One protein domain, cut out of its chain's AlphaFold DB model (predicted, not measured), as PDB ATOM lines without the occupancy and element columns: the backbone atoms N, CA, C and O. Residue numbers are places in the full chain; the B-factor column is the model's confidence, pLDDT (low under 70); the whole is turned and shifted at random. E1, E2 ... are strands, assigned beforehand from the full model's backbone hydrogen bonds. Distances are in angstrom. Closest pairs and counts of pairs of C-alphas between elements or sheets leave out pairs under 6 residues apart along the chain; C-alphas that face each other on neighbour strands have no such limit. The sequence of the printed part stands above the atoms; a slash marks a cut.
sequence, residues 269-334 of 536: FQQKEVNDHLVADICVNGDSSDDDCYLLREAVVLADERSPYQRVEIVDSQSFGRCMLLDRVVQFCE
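What this domain is: This is residues 269 to 334 of the 536 residues of the protein "S-adenosylmethionine decarboxylase proenzyme" of Spizellomyces punctatus (strain DAOM BR117) (UniProt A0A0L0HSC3). One strongly twisted sheet is a folded sheet, bent back on itself, with leaf E1 E2 partly face to face with leaf E4 E5 E6 and E3 as the hinge. Its order, E1 E2 E3 E4 E5 E6, is a meander, each strand the antiparallel neighbour of the one before. The 66 printed residues are all strand in class, with six named strands and no named helix. They are compact, with a radius of gyration of the C-alphas of 11.3 A and spans of 32 by 27 by 22 A.

Where its parts are: Find C-alpha 294 at (39.254, 34.830, 24.548); from there E3, residues 294 to 306, runs 21.9 A and bends by 107 degrees at residue 298. E2, residues 277 to 284, runs 19.4 A and bends by 62 degrees at residue 281. Look next at E1, residues 269 to 274, E4, residues 311 to 317, E5, residues 321 to 326, and E6, residues 329 to 333, ending at (33.439, 46.880, 28.598).

How they stand to each other: Look for hairpins E2 and E3 at N 282 and O 296, 2.9 A, E3 and E4 at N 302 and O 314, 2.8 A, E1 and E2 at N 272 and O 279, 2.9 A, E4 and E5 at N 315 and O 323, 3.0 A, and E5 and E6 at N 326 and O 329, 2.9 A, within hydrogen-bond range. Between the leaves, the closest C-alphas of E2 and E6, Val 284 and Val 329, are 5.5 A apart.

The domain as a whole: The farthest C-alphas, Asn 275 and Ser 288, are 32.3 A apart. The printed part has no cut and no long link; pLDDT is under 70 at residues 269 to 271 and 287 to 292.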
ATOM      1  N   PHE A 269      44.769  38.045  14.876       51.03
ATOM      2  CA  PHE A 269      44.514  36.755  14.232       51.03
ATOM      3  C   PHE A 269      43.989  36.926  12.807       51.03
ATOM      4  O   PHE A 269      44.333  36.139  11.925       51.03
ATOM      5  N   GLN A 270      43.208  37.983  12.568       59.75
ATOM      6  CA  GLN A 270      42.770  38.432  11.247       59.75
ATOM      7  C   GLN A 270      42.548  39.942  11.269       59.75
ATOM      8  O   GLN A 270      42.079  40.471  12.271       59.75
ATOM      9  N   GLN A 271      42.867  40.625  10.167       69.19
ATOM     10  CA  GLN A 271      42.669  42.064  10.003       69.19
ATOM     11  C   GLN A 271      42.068  42.380   8.642       69.19
ATOM     12  O   GLN A 271      42.444  41.785   7.630       69.19
ATOM     13  N   LYS A 272      41.173  43.362   8.614       70.00
ATOM     14  CA  LYS A 272      40.698  44.018   7.396       70.00
ATOM     15  C   LYS A 272      40.328  45.459   7.729       70.00
ATOM     16  O   LYS A 272      39.785  45.719   8.795       70.00
ATOM     17  N   GLU A 273      40.582  46.386   6.820       75.06
ATOM     18  CA  GLU A 273      40.045  47.743   6.940       75.06
ATOM     19  C   GLU A 273      38.618  47.778   6.382       75.06
ATOM     20  O   GLU A 273      38.346  47.261   5.294       75.06
ATOM     21  N   VAL A 274      37.693  48.370   7.135       71.31
ATOM     22  CA  VAL A 274      36.303  48.599   6.732       71.31
ATOM     23  C   VAL A 274      35.923  50.019   7.127       71.31
ATOM     24  O   VAL A 274      35.969  50.356   8.304       71.31
ATOM     25  N   ASN A 275      35.510  50.838   6.155       73.06
ATOM     26  CA  ASN A 275      35.123  52.240   6.375       73.06
ATOM     27  C   ASN A 275      36.176  53.033   7.179       73.06
ATOM     28  O   ASN A 275      35.828  53.684   8.157       73.06
ATOM     29  N   ASP A 276      37.451  52.923   6.791       76.00
ATOM     30  CA  ASP A 276      38.611  53.552   7.449       76.00
ATOM     31  C   ASP A 276      38.888  53.099   8.897       76.00
ATOM     32  O   ASP A 276      39.778  53.634   9.555       76.00
ATOM     33  N   HIS A 277      38.189  52.069   9.383       73.75
ATOM     34  CA  HIS A 277      38.458  51.443  10.673       73.75
ATOM     35  C   HIS A 277      39.072  50.056  10.510       73.75
ATOM     36  O   HIS A 277      38.666  49.259   9.658       73.75
ATOM     37  N   LEU A 278      40.038  49.741  11.369       83.31
ATOM     38  CA  LEU A 278      40.633  48.415  11.442       83.31
ATOM     39  C   LEU A 278      39.663  47.464  12.153       83.31
ATOM     40  O   LEU A 278      39.318  47.678  13.309       83.31
ATOM     41  N   VAL A 279      39.243  46.401  11.474       84.88
ATOM     42  CA  VAL A 279      38.426  45.327  12.048       84.88
ATOM     43  C   VAL A 279      39.292  44.095  12.231       84.88
ATOM     44  O   VAL A 279      39.945  43.650  11.279       84.88
ATOM     45  N   ALA A 280      39.284  43.535  13.436       82.81
ATOM     46  CA  ALA A 280      40.156  42.435  13.792       82.81
ATOM     47  C   ALA A 280      39.529  41.419  14.748       82.81
ATOM     48  O   ALA A 280      38.728  41.766  15.612       82.81
ATOM     49  N   ASP A 281      39.965  40.167  14.627       86.69
ATOM     50  CA  ASP A 281      39.802  39.186  15.697       86.69
ATOM     51  C   ASP A 281      40.932  39.395  16.707       86.69
ATOM     52  O   ASP A 281      42.115  39.218  16.386       86.69
ATOM     53  N   ILE A 282      40.558  39.804  17.919       86.50
ATOM     54  CA  ILE A 282      41.499  40.173  18.973       86.50
ATOM     55  C   ILE A 282      41.472  39.118  20.070       86.50
ATOM     56  O   ILE A 282      40.443  38.881  20.697       86.50
ATOM     57  N   CYS A 283      42.627  38.514  20.306       87.94
ATOM     58  CA  CYS A 283      42.888  37.653  21.448       87.94
ATOM     59  C   CYS A 283      43.099  38.516  22.690       87.94
ATOM     60  O   CYS A 283      43.938  39.419  22.687       87.94
ATOM     61  N   VAL A 284      42.290  38.269  23.714       89.38
ATOM     62  CA  VAL A 284      42.309  38.988  24.984       89.38
ATOM     63  C   VAL A 284      42.343  38.026  26.159       89.38
ATOM     64  O   VAL A 284      41.889  36.883  26.057       89.38
ATOM     65  N   ASN A 285      42.860  38.516  27.286       85.56
ATOM     66  CA  ASN A 285      42.997  37.761  28.538       85.56
ATOM     67  C   ASN A 285      43.732  36.421  28.339       85.56
ATOM     68  O   ASN A 285      43.423  35.437  29.007       85.56
ATOM     69  N   GLY A 286      44.650  36.384  27.369       74.88
ATOM     70  CA  GLY A 286      45.487  35.229  27.085       74.88
ATOM     71  C   GLY A 286      46.641  35.106  28.068       74.88
ATOM     72  O   GLY A 286      47.032  36.076  28.725       74.88
ATOM     73  N   ASP A 287      47.204  33.907  28.156       66.94
ATOM     74  CA  ASP A 287      48.507  33.732  28.781       66.94
ATOM     75  C   ASP A 287      49.639  34.220  27.859       66.94
ATOM     76  O   ASP A 287      49.428  34.622  26.718       66.94
ATOM     77  N   SER A 288      50.883  34.171  28.339       57.31
ATOM     78  CA  SER A 288      52.049  34.614  27.562       57.31
ATOM     79  C   SER A 288      52.312  33.819  26.271       57.31
ATOM     80  O   SER A 288      53.229  34.176  25.532       57.31
ATOM     81  N   SER A 289      51.599  32.709  26.047       53.81
ATOM     82  CA  SER A 289      51.719  31.881  24.846       53.81
ATOM     83  C   SER A 289      50.623  32.135  23.809       53.81
ATOM     84  O   SER A 289      50.754  31.626  22.701       53.81
ATOM     85  N   ASP A 290      49.598  32.936  24.131       55.44
ATOM     86  CA  ASP A 290      48.403  33.189  23.304       55.44
ATOM     87  C   ASP A 290      47.631  31.906  22.888       55.44
ATOM     88  O   ASP A 290      46.719  31.974  22.061       55.44
ATOM     89  N   ASP A 291      47.966  30.738  23.454       55.81
ATOM     90  CA  ASP A 291      47.364  29.442  23.099       55.81
ATOM     91  C   ASP A 291      45.985  29.239  23.764       55.81
ATOM     92  O   ASP A 291      45.126  28.551  23.208       55.81
ATOM     93  N   ASP A 292      45.747  29.891  24.908       68.88
ATOM     94  CA  ASP A 292      44.473  29.924  25.636       68.88
ATOM     95  C   ASP A 292      44.032  31.383  25.848       68.88
ATOM     96  O   ASP A 292      44.377  32.014  26.848       68.88
ATOM     97  N   CYS A 293      43.266  31.946  24.907       80.19
ATOM     98  CA  CYS A 293      42.709  33.295  25.036       80.19
ATOM     99  C   CYS A 293      41.258  33.414  24.563       80.19
ATOM    100  O   CYS A 293      40.740  32.594  23.799       80.19
ATOM    101  N   TYR A 294      40.593  34.482  25.002       84.94
ATOM    102  CA  TYR A 294      39.254  34.830  24.548       84.94
ATOM    103  C   TYR A 294      39.337  35.670  23.277       84.94
ATOM    104  O   TYR A 294      40.112  36.615  23.197       84.94
ATOM    105  N   LEU A 295      38.521  35.350  22.273       87.00
ATOM    106  CA  LEU A 295      38.489  36.108  21.024       87.00
ATOM    107  C   LEU A 295      37.341  37.119  21.028       87.00
ATOM    108  O   LEU A 295      36.169  36.738  20.959       87.00
ATOM    109  N   LEU A 296      37.686  38.406  21.020       88.06
ATOM    110  CA  LEU A 296      36.788  39.474  20.595       88.06
ATOM    111  C   LEU A 296      36.751  39.465  19.065       88.06
ATOM    112  O   LEU A 296      37.656  39.971  18.402       88.06
ATOM    113  N   ARG A 297      35.733  38.804  18.510       84.44
ATOM    114  CA  ARG A 297      35.599  38.627  17.062       84.44
ATOM    115  C   ARG A 297      35.105  39.887  16.380       84.44
ATOM    116  O   ARG A 297      34.188  40.536  16.882       84.44
ATOM    117  N   GLU A 298      35.671  40.157  15.208       86.69
ATOM    118  CA  GLU A 298      35.325  41.299  14.359       86.69
ATOM    119  C   GLU A 298      35.237  42.620  15.143       86.69
ATOM    120  O   GLU A 298      34.347  43.440  14.904       86.69
ATOM    121  N   ALA A 299      36.148  42.812  16.099       90.81
ATOM    122  CA  ALA A 299      36.219  44.018  16.901       90.81
ATOM    123  C   ALA A 299      36.748  45.178  16.051       90.81
ATOM    124  O   ALA A 299      37.724  45.024  15.314       90.81
ATOM    125  N   VAL A 300      36.106  46.339  16.148       93.75
ATOM    126  CA  VAL A 300      36.555  47.557  15.464       93.75
ATOM    127  C   VAL A 300      37.544  48.277  16.371       93.75
ATOM    128  O   VAL A 300      37.176  48.703  17.460       93.75
ATOM    129  N   VAL A 301      38.793  48.421  15.944       92.94
ATOM    130  CA  VAL A 301      39.824  49.153  16.685       92.94
ATOM    131  C   VAL A 301      39.624  50.650  16.458       92.94
ATOM    132  O   VAL A 301      39.690  51.131  15.326       92.94
ATOM    133  N   LEU A 302      39.360  51.375  17.542       94.38
ATOM    134  CA  LEU A 302      39.136  52.822  17.550       94.38
ATOM    135  C   LEU A 302      40.395  53.595  17.936       94.38
ATOM    136  O   LEU A 302      40.646  54.658  17.380       94.38
ATOM    137  N   ALA A 303      41.174  53.040  18.861       94.62
ATOM    138  CA  ALA A 303      42.483  53.542  19.248       94.62
ATOM    139  C   ALA A 303      43.398  52.366  19.605       94.62
ATOM    140  O   ALA A 303      42.945  51.359  20.154       94.62
ATOM    141  N   ASP A 304      44.677  52.508  19.284       94.12
ATOM    142  CA  ASP A 304      45.742  51.555  19.583       94.12
ATOM    143  C   ASP A 304      47.028  52.351  19.795       94.12
ATOM    144  O   ASP A 304      47.748  52.675  18.852       94.12
ATOM    145  N   GLU A 305      47.259  52.731  21.046       95.00
ATOM    146  CA  GLU A 305      48.322  53.646  21.433       95.00
ATOM    147  C   GLU A 305      49.248  52.982  22.452       95.00
ATOM    148  O   GLU A 305      48.886  52.036  23.155       95.00
ATOM    149  N   ARG A 306      50.483  53.476  22.556       94.75
ATOM    150  CA  ARG A 306      51.462  52.952  23.514       94.75
ATOM    151  C   ARG A 306      52.029  54.066  24.381       94.75
ATOM    152  O   ARG A 306      52.697  54.972  23.885       94.75
ATOM    153  N   SER A 307      51.795  53.956  25.686       94.19
ATOM    154  CA  SER A 307      52.399  54.813  26.703       94.19
ATOM    155  C   SER A 307      53.769  54.256  27.134       94.19
ATOM    156  O   SER A 307      54.162  53.155  26.729       94.19
ATOM    157  N   PRO A 308      54.525  54.974  27.984       91.94
ATOM    158  CA  PRO A 308      55.719  54.428  28.631       91.94
ATOM    159  C   PRO A 308      55.457  53.212  29.537       91.94
ATOM    160  O   PRO A 308      56.420  52.572  29.959       91.94
ATOM    161  N   TYR A 309      54.194  52.924  29.865       90.31
ATOM    162  CA  TYR A 309      53.802  51.897  30.829       90.31
ATOM    163  C   TYR A 309      53.239  50.652  30.151       90.31
ATOM    164  O   TYR A 309      53.602  49.543  30.534       90.31
ATOM    165  N   GLN A 310      52.374  50.837  29.152       90.62
ATOM    166  CA  GLN A 310      51.597  49.760  28.540       90.62
ATOM    167  C   GLN A 310      51.041  50.176  27.174       90.62
ATOM    168  O   GLN A 310      51.079  51.344  26.776       90.62
ATOM    169  N   ARG A 311      50.515  49.205  26.432       92.94
ATOM    170  CA  ARG A 311      49.670  49.455  25.263       92.94
ATOM    171  C   ARG A 311      48.221  49.645  25.710       92.94
ATOM    172  O   ARG A 311      47.720  48.817  26.463       92.94
ATOM    173  N   VAL A 312      47.563  50.699  25.236       95.62
ATOM    174  CA  VAL A 312      46.169  51.034  25.548       95.62
ATOM    175  C   VAL A 312      45.357  50.967  24.264       95.62
ATOM    176  O   VAL A 312      45.693  51.615  23.274       95.62
ATOM    177  N   GLU A 313      44.288  50.181  24.272       95.81
ATOM    178  CA  GLU A 313      43.439  49.995  23.100       95.81
ATOM    179  C   GLU A 313      41.982  50.250  23.431       95.81
ATOM    180  O   GLU A 313      41.479  49.792  24.458       95.81
ATOM    181  N   ILE A 314      41.291  50.912  22.507       97.19
ATOM    182  CA  ILE A 314      39.842  51.048  22.531       97.19
ATOM    183  C   ILE A 314      39.273  50.268  21.358       97.19
ATOM    184  O   ILE A 314      39.637  50.515  20.205       97.19
ATOM    185  N   VAL A 315      38.370  49.336  21.650       96.00
ATOM    186  CA  VAL A 315      37.770  48.465  20.638       96.00
ATOM    187  C   VAL A 315      36.256  48.397  20.802       96.00
ATOM    188  O   VAL A 315      35.762  48.250  21.916       96.00
ATOM    189  N   ASP A 316      35.510  48.449  19.701       95.31
ATOM    190  CA  ASP A 316      34.084  48.119  19.693       95.31
ATOM    191  C   ASP A 316      33.923  46.618  19.441       95.31
ATOM    192  O   ASP A 316      34.180  46.115  18.346       95.31
ATOM    193  N   SER A 317      33.500  45.896  20.477       90.62
ATOM    194  CA  SER A 317      33.187  44.470  20.437       90.62
ATOM    195  C   SER A 317      31.712  44.246  20.114       90.62
ATOM    196  O   SER A 317      30.829  44.846  20.730       90.62
ATOM    197  N   GLN A 318      31.418  43.301  19.214       84.38
ATOM    198  CA  GLN A 318      30.032  42.909  18.926       84.38
ATOM    199  C   GLN A 318      29.317  42.315  20.150       84.38
ATOM    200  O   GLN A 318      28.104  42.462  20.286       84.38
ATOM    201  N   SER A 319      30.059  41.641  21.036       85.31
ATOM    202  CA  SER A 319      29.494  40.932  22.190       85.31
ATOM    203  C   SER A 319      29.347  41.815  23.426       85.31
ATOM    204  O   SER A 319      28.442  41.582  24.224       85.31
ATOM    205  N   PHE A 320      30.236  42.799  23.601       91.75
ATOM    206  CA  PHE A 320      30.374  43.523  24.870       91.75
ATOM    207  C   PHE A 320      30.273  45.053  24.760       91.75
ATOM    208  O   PHE A 320      30.355  45.732  25.787       91.75
ATOM    209  N   GLY A 321      30.037  45.594  23.559       93.50
ATOM    210  CA  GLY A 321      30.060  47.038  23.313       93.50
ATOM    211  C   GLY A 321      31.489  47.569  23.253       93.50
ATOM    212  O   GLY A 321      32.415  46.816  22.932       93.50
ATOM    213  N   ARG A 322      31.685  48.853  23.556       95.88
ATOM    214  CA  ARG A 322      33.030  49.428  23.604       95.88
ATOM    215  C   ARG A 322      33.798  48.907  24.810       95.88
ATOM    216  O   ARG A 322      33.260  48.839  25.915       95.88
ATOM    217  N   CYS A 323      35.057  48.553  24.600       96.50
ATOM    218  CA  CYS A 323      35.944  48.006  25.615       96.50
ATOM    219  C   CYS A 323      37.284  48.737  25.616       96.50
ATOM    220  O   CYS A 323      37.788  49.122  24.558       96.50
ATOM    221  N   MET A 324      37.877  48.864  26.800       97.31
ATOM    222  CA  MET A 324      39.272  49.257  26.966       97.31
ATOM    223  C   MET A 324      40.124  48.029  27.283       97.31
ATOM    224  O   MET A 324      39.789  47.240  28.175       97.31
ATOM    225  N   LEU A 325      41.244  47.894  26.573       95.31
ATOM    226  CA  LEU A 325      42.247  46.858  26.794       95.31
ATOM    227  C   LEU A 325      43.576  47.498  27.208       95.31
ATOM    228  O   LEU A 325      44.003  48.477  26.596       95.31
ATOM    229  N   LEU A 326      44.251  46.905  28.192       93.06
ATOM    230  CA  LEU A 326      45.631  47.231  28.563       93.06
ATOM    231  C   LEU A 326      46.499  46.004  28.321       93.06
ATOM    232  O   LEU A 326      46.227  44.947  28.883       93.06
ATOM    233  N   ASP A 327      47.484  46.119  27.429       90.38
ATOM    234  CA  ASP A 327      48.331  45.003  26.982       90.38
ATOM    235  C   ASP A 327      47.518  43.725  26.669       90.38
ATOM    236  O   ASP A 327      47.863  42.626  27.095       90.38
ATOM    237  N   ARG A 328      46.416  43.873  25.913       88.75
ATOM    238  CA  ARG A 328      45.466  42.798  25.540       88.75
ATOM    239  C   ARG A 328      44.655  42.193  26.695       88.75
ATOM    240  O   ARG A 328      43.905  41.245  26.476       88.75
ATOM    241  N   VAL A 329      44.718  42.754  27.893       90.25
ATOM    242  CA  VAL A 329      43.839  42.379  29.004       90.25
ATOM    243  C   VAL A 329      42.648  43.329  29.041       90.25
ATOM    244  O   VAL A 329      42.819  44.549  29.090       90.25
ATOM    245  N   VAL A 330      41.432  42.782  29.019       93.88
ATOM    246  CA  VAL A 330      40.191  43.555  29.158       93.88
ATOM    247  C   VAL A 330      40.170  44.209  30.535       93.88
ATOM    248  O   VAL A 330      40.199  43.510  31.543       93.88
ATOM    249  N   GLN A 331      40.091  45.541  30.577       94.44
ATOM    250  CA  GLN A 331      39.907  46.271  31.837       94.44
ATOM    251  C   GLN A 331      38.435  46.516  32.123       94.44
ATOM    252  O   GLN A 331      37.969  46.297  33.235       94.44
ATOM    253  N   PHE A 332      37.684  46.936  31.105       94.94
ATOM    254  CA  PHE A 332      36.234  47.044  31.180       94.94
ATOM    255  C   PHE A 332      35.601  47.052  29.788       94.94
ATOM    256  O   PHE A 332      36.238  47.414  28.796       94.94
ATOM    257  N   CYS A 333      34.317  46.702  29.746       94.75
ATOM    258  CA  CYS A 333      33.439  46.880  28.598       94.75
ATOM    259  C   CYS A 333      32.123  47.538  29.035       94.75
ATOM    260  O   CYS A 333      31.642  47.303  30.146       94.75
ATOM    261  N   GLU A 334      31.500  48.330  28.164       91.50
ATOM    262  CA  GLU A 334      30.255  49.056  28.472       91.50
ATOM    263  C   GLU A 334      29.113  48.142  28.938       91.50
ATOM    264  O   GLU A 334      28.317  48.524  29.795       91.50
TER     265      GLU A 334